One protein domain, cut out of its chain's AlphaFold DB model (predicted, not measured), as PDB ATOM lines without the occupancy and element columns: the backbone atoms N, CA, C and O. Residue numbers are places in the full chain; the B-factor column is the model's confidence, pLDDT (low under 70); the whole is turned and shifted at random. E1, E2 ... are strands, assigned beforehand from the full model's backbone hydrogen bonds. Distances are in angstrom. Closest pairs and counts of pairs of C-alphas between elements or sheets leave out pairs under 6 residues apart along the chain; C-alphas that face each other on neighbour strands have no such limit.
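AT A GLANCE: This is residues 19 to 74 of the 282 residues of an uncharacterized protein of Thermococci archaeon (UniProt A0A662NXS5). Two small three-stranded sheets, E1 E2 E3 and then E4 E5 E6, form two lobes that come near each other only through their edge strands E3 and E6. The links 38 to 46 and 61 to 68 both lie at the end of the second sheet where E4 begins and E5 ends, and the tight turn 53 to 54 is at its other end. The printed part has 56 residues with no named helix and six named strands, E1 to E6 in that order along the chain; it is all strand, and each sheet is antiparallel, in the orders E1 - E2 - E3 and E4 - E5 - E6. The whole is compact, with a radius of gyration of the C-alphas of 11.3 A, and spans 32 by 30 by 18 A.

HOW THE PARTS SIT: E1, residues 19 to 22, and E2, residues 25 to 29, form an antiparallel hairpin at 141 degrees, with N 20 and O 27 within hydrogen-bond range at 2.9 A. E2 and E3, residues 35 to 37, form another hairpin at 157 degrees, with N 28 and O 36 at 2.8 A. E1 E2 E3 is a meander, each strand the antiparallel neighbour of the one before. A second meander holds E4, residues 47 to 52, E5, residues 55 to 60, and E6, residues 69 to 73. The hairpin of E4 and E5 has 151 degrees between directions, with N 50 and O 57 at 2.8 A. The hairpin of E5 and E6 has 161 degrees, with N 58 and O 70 at 2.8 A. Between the sheets, the closest C-alphas of the edge strands E3 and E6 are those of Val 36 and Lys 70, 7.2 A apart. E3 and E4 are only just apart, at 8.4 A, and E1 and E2 are apart from E4, E5 and E6.

IN THESE COORDINATES: E1 begins at C-alpha 19, (16.250, 15.338, -32.784). E2 measures 12.6 A from first to last C-alpha. E4 begins at C-alpha 47, (25.734, 25.003, -41.198), and measures 15.2 A. E5 is 16.6 A long and E6 13.6 A, ending at C-alpha 73, (28.023, 16.891, -27.789). E1 and E3 are shorter, at 10.1 A and 6.6 A.

THE WHOLE: The C-alphas farthest apart are those of Glu 31 and Glu 63, 32.6 A. The printed part has no cut and no long link; the links E3 to E4 and E5 to E6 are short, and the others are tight. The mean pLDDT of the printed part is 80.1, and residues 53 to 54, 63 to 64 and 66 to 67 are under 70.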
ATOM      1  N   PHE A  19      16.168  14.954 -31.382       91.94
ATOM      2  CA  PHE A  19      16.250  15.338 -32.784       91.94
ATOM      3  C   PHE A  19      14.842  15.497 -33.353       91.94
ATOM      4  O   PHE A  19      14.031  14.575 -33.261       91.94
ATOM      5  N   ARG A  20      14.572  16.646 -33.974       89.62
ATOM      6  CA  ARG A  20      13.348  16.912 -34.728       89.62
ATOM      7  C   ARG A  20      13.676  17.510 -36.080       89.62
ATOM      8  O   ARG A  20      14.665  18.218 -36.239       89.62
ATOM      9  N   GLU A  21      12.800  17.252 -37.034       88.00
ATOM     10  CA  GLU A  21      12.859  17.839 -38.363       88.00
ATOM     11  C   GLU A  21      11.505  18.488 -38.639       88.00
ATOM     12  O   GLU A  21      10.479  17.810 -38.655       88.00
ATOM     13  N   GLU A  22      11.501  19.810 -38.781       83.62
ATOM     14  CA  GLU A  22      10.307  20.615 -39.045       83.62
ATOM     15  C   GLU A  22      10.599  21.494 -40.262       83.62
ATOM     16  O   GLU A  22      11.652  22.125 -40.331       83.62
ATOM     17  N   ASP A  23       9.709  21.483 -41.258       81.62
ATOM     18  CA  ASP A  23       9.836  22.269 -42.496       81.62
ATOM     19  C   ASP A  23      11.181  22.096 -43.243       81.62
ATOM     20  O   ASP A  23      11.698  23.020 -43.876       81.62
ATOM     21  N   GLY A  24      11.777  20.898 -43.170       77.56
ATOM     22  CA  GLY A  24      13.083  20.605 -43.778       77.56
ATOM     23  C   GLY A  24      14.269  21.278 -43.070       77.56
ATOM     24  O   GLY A  24      15.332  21.459 -43.673       77.56
ATOM     25  N   ILE A  25      14.082  21.686 -41.813       81.50
ATOM     26  CA  ILE A  25      15.122  22.181 -40.909       81.50
ATOM     27  C   ILE A  25      15.322  21.145 -39.809       81.50
ATOM     28  O   ILE A  25      14.382  20.789 -39.093       81.50
ATOM     29  N   SER A  26      16.562  20.687 -39.645       88.19
ATOM     30  CA  SER A  26      16.898  19.776 -38.558       88.19
ATOM     31  C   SER A  26      17.246  20.569 -37.306       88.19
ATOM     32  O   SER A  26      18.077  21.485 -37.339       88.19
ATOM     33  N   LYS A  27      16.662  20.188 -36.172       90.75
ATOM     34  CA  LYS A  27      16.914  20.816 -34.878       90.75
ATOM     35  C   LYS A  27      17.124  19.803 -33.767       90.75
ATOM     36  O   LYS A  27      16.529  18.728 -33.745       90.75
ATOM     37  N   LEU A  28      17.977  20.179 -32.825       91.50
ATOM     38  CA  LEU A  28      18.199  19.471 -31.575       91.50
ATOM     39  C   LEU A  28      17.645  20.307 -30.427       91.50
ATOM     40  O   LEU A  28      18.006  21.478 -30.297       91.50
ATOM     41  N   ILE A  29      16.827  19.702 -29.570       91.25
ATOM     42  CA  ILE A  29      16.157  20.383 -28.453       91.25
ATOM     43  C   ILE A  29      16.559  19.714 -27.124       91.25
ATOM     44  O   ILE A  29      16.430  18.500 -26.988       91.25
ATOM     45  N   CYS A  30      17.057  20.477 -26.136       86.62
ATOM     46  CA  CYS A  30      17.136  20.023 -24.730       86.62
ATOM     47  C   CYS A  30      15.924  20.531 -23.950       86.62
ATOM     48  O   CYS A  30      15.507  21.676 -24.099       86.62
ATOM     49  N   GLU A  31      15.464  19.720 -23.001       82.38
ATOM     50  CA  GLU A  31      14.472  20.078 -21.977       82.38
ATOM     51  C   GLU A  31      14.807  21.360 -21.188       82.38
ATOM     52  O   GLU A  31      13.919  21.980 -20.618       82.38
ATOM     53  N   CYS A  32      16.078  21.785 -21.144       74.69
ATOM     54  CA  CYS A  32      16.485  23.042 -20.505       74.69
ATOM     55  C   CYS A  32      16.198  24.298 -21.350       74.69
ATOM     56  O   CYS A  32      16.601  25.392 -20.957       74.69
ATOM     57  N   GLY A  33      15.562  24.142 -22.516       81.75
ATOM     58  CA  GLY A  33      15.237  25.226 -23.444       81.75
ATOM     59  C   GLY A  33      16.350  25.573 -24.439       81.75
ATOM     60  O   GLY A  33      16.228  26.559 -25.157       81.75
ATOM     61  N   GLU A  34      17.445  24.805 -24.493       83.00
ATOM     62  CA  GLU A  34      18.487  25.006 -25.508       83.00
ATOM     63  C   GLU A  34      18.091  24.342 -26.829       83.00
ATOM     64  O   GLU A  34      17.852  23.134 -26.872       83.00
ATOM     65  N   GLU A  35      18.120  25.123 -27.906       88.44
ATOM     66  CA  GLU A  35      17.857  24.669 -29.269       88.44
ATOM     67  C   GLU A  35      19.089  24.884 -30.161       88.44
ATOM     68  O   GLU A  35      19.774  25.913 -30.092       88.44
ATOM     69  N   VAL A  36      19.396  23.890 -30.994       87.00
ATOM     70  CA  VAL A  36      20.500  23.939 -31.957       87.00
ATOM     71  C   VAL A  36      19.980  23.542 -33.331       87.00
ATOM     72  O   VAL A  36      19.611  22.394 -33.555       87.00
ATOM     73  N   LEU A  37      19.967  24.511 -34.241       87.31
ATOM     74  CA  LEU A  37      19.539  24.355 -35.628       87.31
ATOM     75  C   LEU A  37      20.720  23.968 -36.522       87.31
ATOM     76  O   LEU A  37      21.855  24.380 -36.266       87.31
ATOM     77  N   ASP A  38      20.444  23.260 -37.613       83.50
ATOM     78  CA  ASP A  38      21.400  23.011 -38.699       83.50
ATOM     79  C   ASP A  38      21.507  24.174 -39.703       83.50
ATOM     80  O   ASP A  38      22.247  24.085 -40.685       83.50
ATOM     81  N   ARG A  39      20.824  25.295 -39.436       83.56
ATOM     82  CA  ARG A  39      20.919  26.551 -40.191       83.56
ATOM     83  C   ARG A  39      21.393  27.705 -39.323       83.56
ATOM     84  O   ARG A  39      21.145  27.774 -38.120       83.56
ATOM     85  N   CYS A  40      22.081  28.649 -39.954       80.44
ATOM     86  CA  CYS A  40      22.514  29.863 -39.294       80.44
ATOM     87  C   CYS A  40      21.308  30.777 -39.018       80.44
ATOM     88  O   CYS A  40      20.642  31.187 -39.968       80.44
ATOM     89  N   PRO A  41      21.067  31.204 -37.765       79.38
ATOM     90  CA  PRO A  41      19.947  32.085 -37.433       79.38
ATOM     91  C   PRO A  41      20.124  33.511 -37.976       79.38
ATOM     92  O   PRO A  41      19.187  34.297 -37.948       79.38
ATOM     93  N   ARG A  42      21.329  33.870 -38.442       82.31
ATOM     94  CA  ARG A  42      21.641  35.217 -38.943       82.31
ATOM     95  C   ARG A  42      21.416  35.370 -40.444       82.31
ATOM     96  O   ARG A  42      21.042  36.446 -40.886       82.31
ATOM     97  N   CYS A  43      21.695  34.328 -41.222       82.62
ATOM     98  CA  CYS A  43      21.685  34.394 -42.688       82.62
ATOM     99  C   CYS A  43      20.897  33.255 -43.350       82.62
ATOM    100  O   CYS A  43      20.789  33.223 -44.569       82.62
ATOM    101  N   GLY A  44      20.367  32.304 -42.577       79.06
ATOM    102  CA  GLY A  44      19.572  31.183 -43.085       79.06
ATOM    103  C   GLY A  44      20.364  30.097 -43.823       79.06
ATOM    104  O   GLY A  44      19.782  29.067 -44.163       79.06
ATOM    105  N   CYS A  45      21.669  30.278 -44.057       82.75
ATOM    106  CA  CYS A  45      22.518  29.279 -44.708       82.75
ATOM    107  C   CYS A  45      22.632  27.997 -43.873       82.75
ATOM    108  O   CYS A  45      22.650  28.053 -42.641       82.75
ATOM    109  N   LEU A  46      22.784  26.856 -44.549       80.56
ATOM    110  CA  LEU A  46      23.116  25.588 -43.898       80.56
ATOM    111  C   LEU A  46      24.458  25.700 -43.167       80.56
ATOM    112  O   LEU A  46      25.413  26.298 -43.668       80.56
ATOM    113  N   LEU A  47      24.508  25.133 -41.966       82.31
ATOM    114  CA  LEU A  47      25.734  25.003 -41.198       82.31
ATOM    115  C   LEU A  47      26.467  23.737 -41.633       82.31
ATOM    116  O   LEU A  47      25.905  22.637 -41.650       82.31
ATOM    117  N   GLU A  48      27.749  23.888 -41.933       81.56
ATOM    118  CA  GLU A  48      28.635  22.763 -42.166       81.56
ATOM    119  C   GLU A  48      28.991  22.122 -40.826       81.56
ATOM    120  O   GLU A  48      29.337  22.802 -39.856       81.56
ATOM    121  N   SER A  49      28.864  20.799 -40.753       81.06
ATOM    122  CA  SER A  49      29.188  20.038 -39.554       81.06
ATOM    123  C   SER A  49      30.587  19.462 -39.660       81.06
ATOM    124  O   SER A  49      30.870  18.684 -40.567       81.06
ATOM    125  N   ARG A  50      31.430  19.778 -38.684       79.94
ATOM    126  CA  ARG A  50      32.744  19.176 -38.510       79.94
ATOM    127  C   ARG A  50      32.786  18.429 -37.190       79.94
ATOM    128  O   ARG A  50      32.669  19.031 -36.119       79.94
ATOM    129  N   GLU A  51      32.979  17.123 -37.272       73.19
ATOM    130  CA  GLU A  51      33.207  16.307 -36.090       73.19
ATOM    131  C   GLU A  51      34.590  16.601 -35.494       73.19
ATOM    132  O   GLU A  51      35.586  16.810 -36.194       73.19
ATOM    133  N   LYS A  52      34.630  16.681 -34.168       72.44
ATOM    134  CA  LYS A  52      35.830  16.787 -33.341       72.44
ATOM    135  C   LYS A  52      35.703  15.773 -32.199       72.44
ATOM    136  O   LYS A  52      34.583  15.369 -31.894       72.44
ATOM    137  N   PRO A  53      36.799  15.403 -31.512       62.50
ATOM    138  CA  PRO A  53      36.725  14.476 -30.384       62.50
ATOM    139  C   PRO A  53      35.601  14.848 -29.398       62.50
ATOM    140  O   PRO A  53      35.595  15.945 -28.833       62.50
ATOM    141  N   GLY A  54      34.608  13.959 -29.275       60.19
ATOM    142  CA  GLY A  54      33.445  14.082 -28.388       60.19
ATOM    143  C   GLY A  54      32.342  15.064 -28.813       60.19
ATOM    144  O   GLY A  54      31.313  15.127 -28.140       60.19
ATOM    145  N   LYS A  55      32.494  15.843 -29.895       77.75
ATOM    146  CA  LYS A  55      31.541  16.913 -30.251       77.75
ATOM    147  C   LYS A  55      31.390  17.157 -31.744       77.75
ATOM    148  O   LYS A  55      32.336  17.045 -32.515       77.75
ATOM    149  N   LEU A  56      30.221  17.662 -32.116       81.81
ATOM    150  CA  LEU A  56      29.934  18.181 -33.444       81.81
ATOM    151  C   LEU A  56      29.975  19.713 -33.415       81.81
ATOM    152  O   LEU A  56      29.278  20.352 -32.620       81.81
ATOM    153  N   VAL A  57      30.801  20.309 -34.273       84.62
ATOM    154  CA  VAL A  57      30.853  21.762 -34.471       84.62
ATOM    155  C   VAL A  57      30.088  22.109 -35.740       84.62
ATOM    156  O   VAL A  57      30.363  21.545 -36.791       84.62
ATOM    157  N   LEU A  58      29.144  23.038 -35.638       84.19
ATOM    158  CA  LEU A  58      28.358  23.564 -36.747       84.19
ATOM    159  C   LEU A  58      28.844  24.972 -37.071       84.19
ATOM    160  O   LEU A  58      28.789  25.841 -36.199       84.19
ATOM    161  N   GLU A  59      29.308  25.211 -38.293       85.19
ATOM    162  CA  GLU A  59      29.860  26.500 -38.722       85.19
ATOM    163  C   GLU A  59      29.112  27.039 -39.944       85.19
ATOM    164  O   GLU A  59      28.734  26.290 -40.840       85.19
ATOM    165  N   CYS A  60      28.855  28.348 -39.979       82.56
ATOM    166  CA  CYS A  60      28.219  28.967 -41.140       82.56
ATOM    167  C   CYS A  60      29.213  29.100 -42.299       82.56
ATOM    168  O   CYS A  60      30.291  29.660 -42.120       82.56
ATOM    169  N   VAL A  61      28.811  28.639 -43.486       76.69
ATOM    170  CA  VAL A  61      29.638  28.658 -44.707       76.69
ATOM    171  C   VAL A  61      29.671  30.013 -45.419       76.69
ATOM    172  O   VAL A  61      30.509  30.238 -46.286       76.69
ATOM    173  N   PHE A  62      28.758  30.927 -45.088       77.94
ATOM    174  CA  PHE A  62      28.694  32.230 -45.743       77.94
ATOM    175  C   PHE A  62      29.741  33.184 -45.155       77.94
ATOM    176  O   PHE A  62      29.627  33.584 -43.995       77.94
ATOM    177  N   GLU A  63      30.718  33.601 -45.967       66.81
ATOM    178  CA  GLU A  63      31.839  34.462 -45.548       66.81
ATOM    179  C   GLU A  63      31.391  35.782 -44.889       66.81
ATOM    180  O   GLU A  63      32.036  36.272 -43.959       66.81
ATOM    181  N   GLY A  64      30.248  36.340 -45.306       68.06
ATOM    182  CA  GLY A  64      29.682  37.561 -44.717       68.06
ATOM    183  C   GLY A  64      29.071  37.364 -43.324       68.06
ATOM    184  O   GLY A  64      28.946  38.321 -42.558       68.06
ATOM    185  N   CYS A  65      28.738  36.129 -42.942       72.31
ATOM    186  CA  CYS A  65      28.204  35.786 -41.628       72.31
ATOM    187  C   CYS A  65      29.347  35.365 -40.695       72.31
ATOM    188  O   CYS A  65      29.391  34.236 -40.198       72.31
ATOM    189  N   LYS A  66      30.281  36.303 -40.482       54.69
ATOM    190  CA  LYS A  66      31.509  36.133 -39.694       54.69
ATOM    191  C   LYS A  66      31.271  35.272 -38.445       54.69
ATOM    192  O   LYS A  66      30.638  35.701 -37.478       54.69
ATOM    193  N   SER A  67      31.810  34.055 -38.489       66.50
ATOM    194  CA  SER A  67      32.094  33.221 -37.318       66.50
ATOM    195  C   SER A  67      30.885  32.714 -36.519       66.50
ATOM    196  O   SER A  67      31.046  32.405 -35.337       66.50
ATOM    197  N   TYR A  68      29.686  32.589 -37.104       75.19
ATOM    198  CA  TYR A  68      28.615  31.878 -36.393       75.19
ATOM    199  C   TYR A  68      28.991  30.400 -36.244       75.19
ATOM    200  O   TYR A  68      29.114  29.679 -37.238       75.19
ATOM    201  N   LYS A  69      29.173  29.965 -34.992       80.56
ATOM    202  CA  LYS A  69      29.499  28.587 -34.630       80.56
ATOM    203  C   LYS A  69      28.591  28.110 -33.509       80.56
ATOM    204  O   LYS A  69      28.389  28.819 -32.521       80.56
ATOM    205  N   LYS A  70      28.091  26.886 -33.625       83.31
ATOM    206  CA  LYS A  70      27.348  26.200 -32.567       83.31
ATOM    207  C   LYS A  70      27.983  24.838 -32.310       83.31
ATOM    208  O   LYS A  70      28.659  24.287 -33.171       83.31
ATOM    209  N   VAL A  71      27.833  24.322 -31.095       82.31
ATOM    210  CA  VAL A  71      28.435  23.049 -30.686       82.31
ATOM    211  C   VAL A  71      27.380  22.204 -29.999       82.31
ATOM    212  O   VAL A  71      26.682  22.710 -29.120       82.31
ATOM    213  N   VAL A  72      27.323  20.929 -30.366       81.56
ATOM    214  CA  VAL A  72      26.570  19.885 -29.662       81.56
ATOM    215  C   VAL A  72      27.495  18.723 -29.331       81.56
ATOM    216  O   VAL A  72      28.490  18.496 -30.020       81.56
ATOM    217  N   TRP A  73      27.210  18.017 -28.246       77.69
ATOM    218  CA  TRP A  73      28.023  16.891 -27.789       77.69
ATOM    219  C   TRP A  73      27.547  15.588 -28.428       77.69
ATOM    220  O   TRP A  73      26.353  15.446 -28.667       77.69
ATOM    221  N   LEU A  74      28.459  14.654 -28.700       71.19
ATOM    222  CA  LEU A  74      28.135  13.312 -29.214       71.19
ATOM    223  C   LEU A  74      28.096  12.250 -28.101       71.19
ATOM    224  O   LEU A  74      27.625  11.134 -28.299       71.19
TER     225      LEU A  74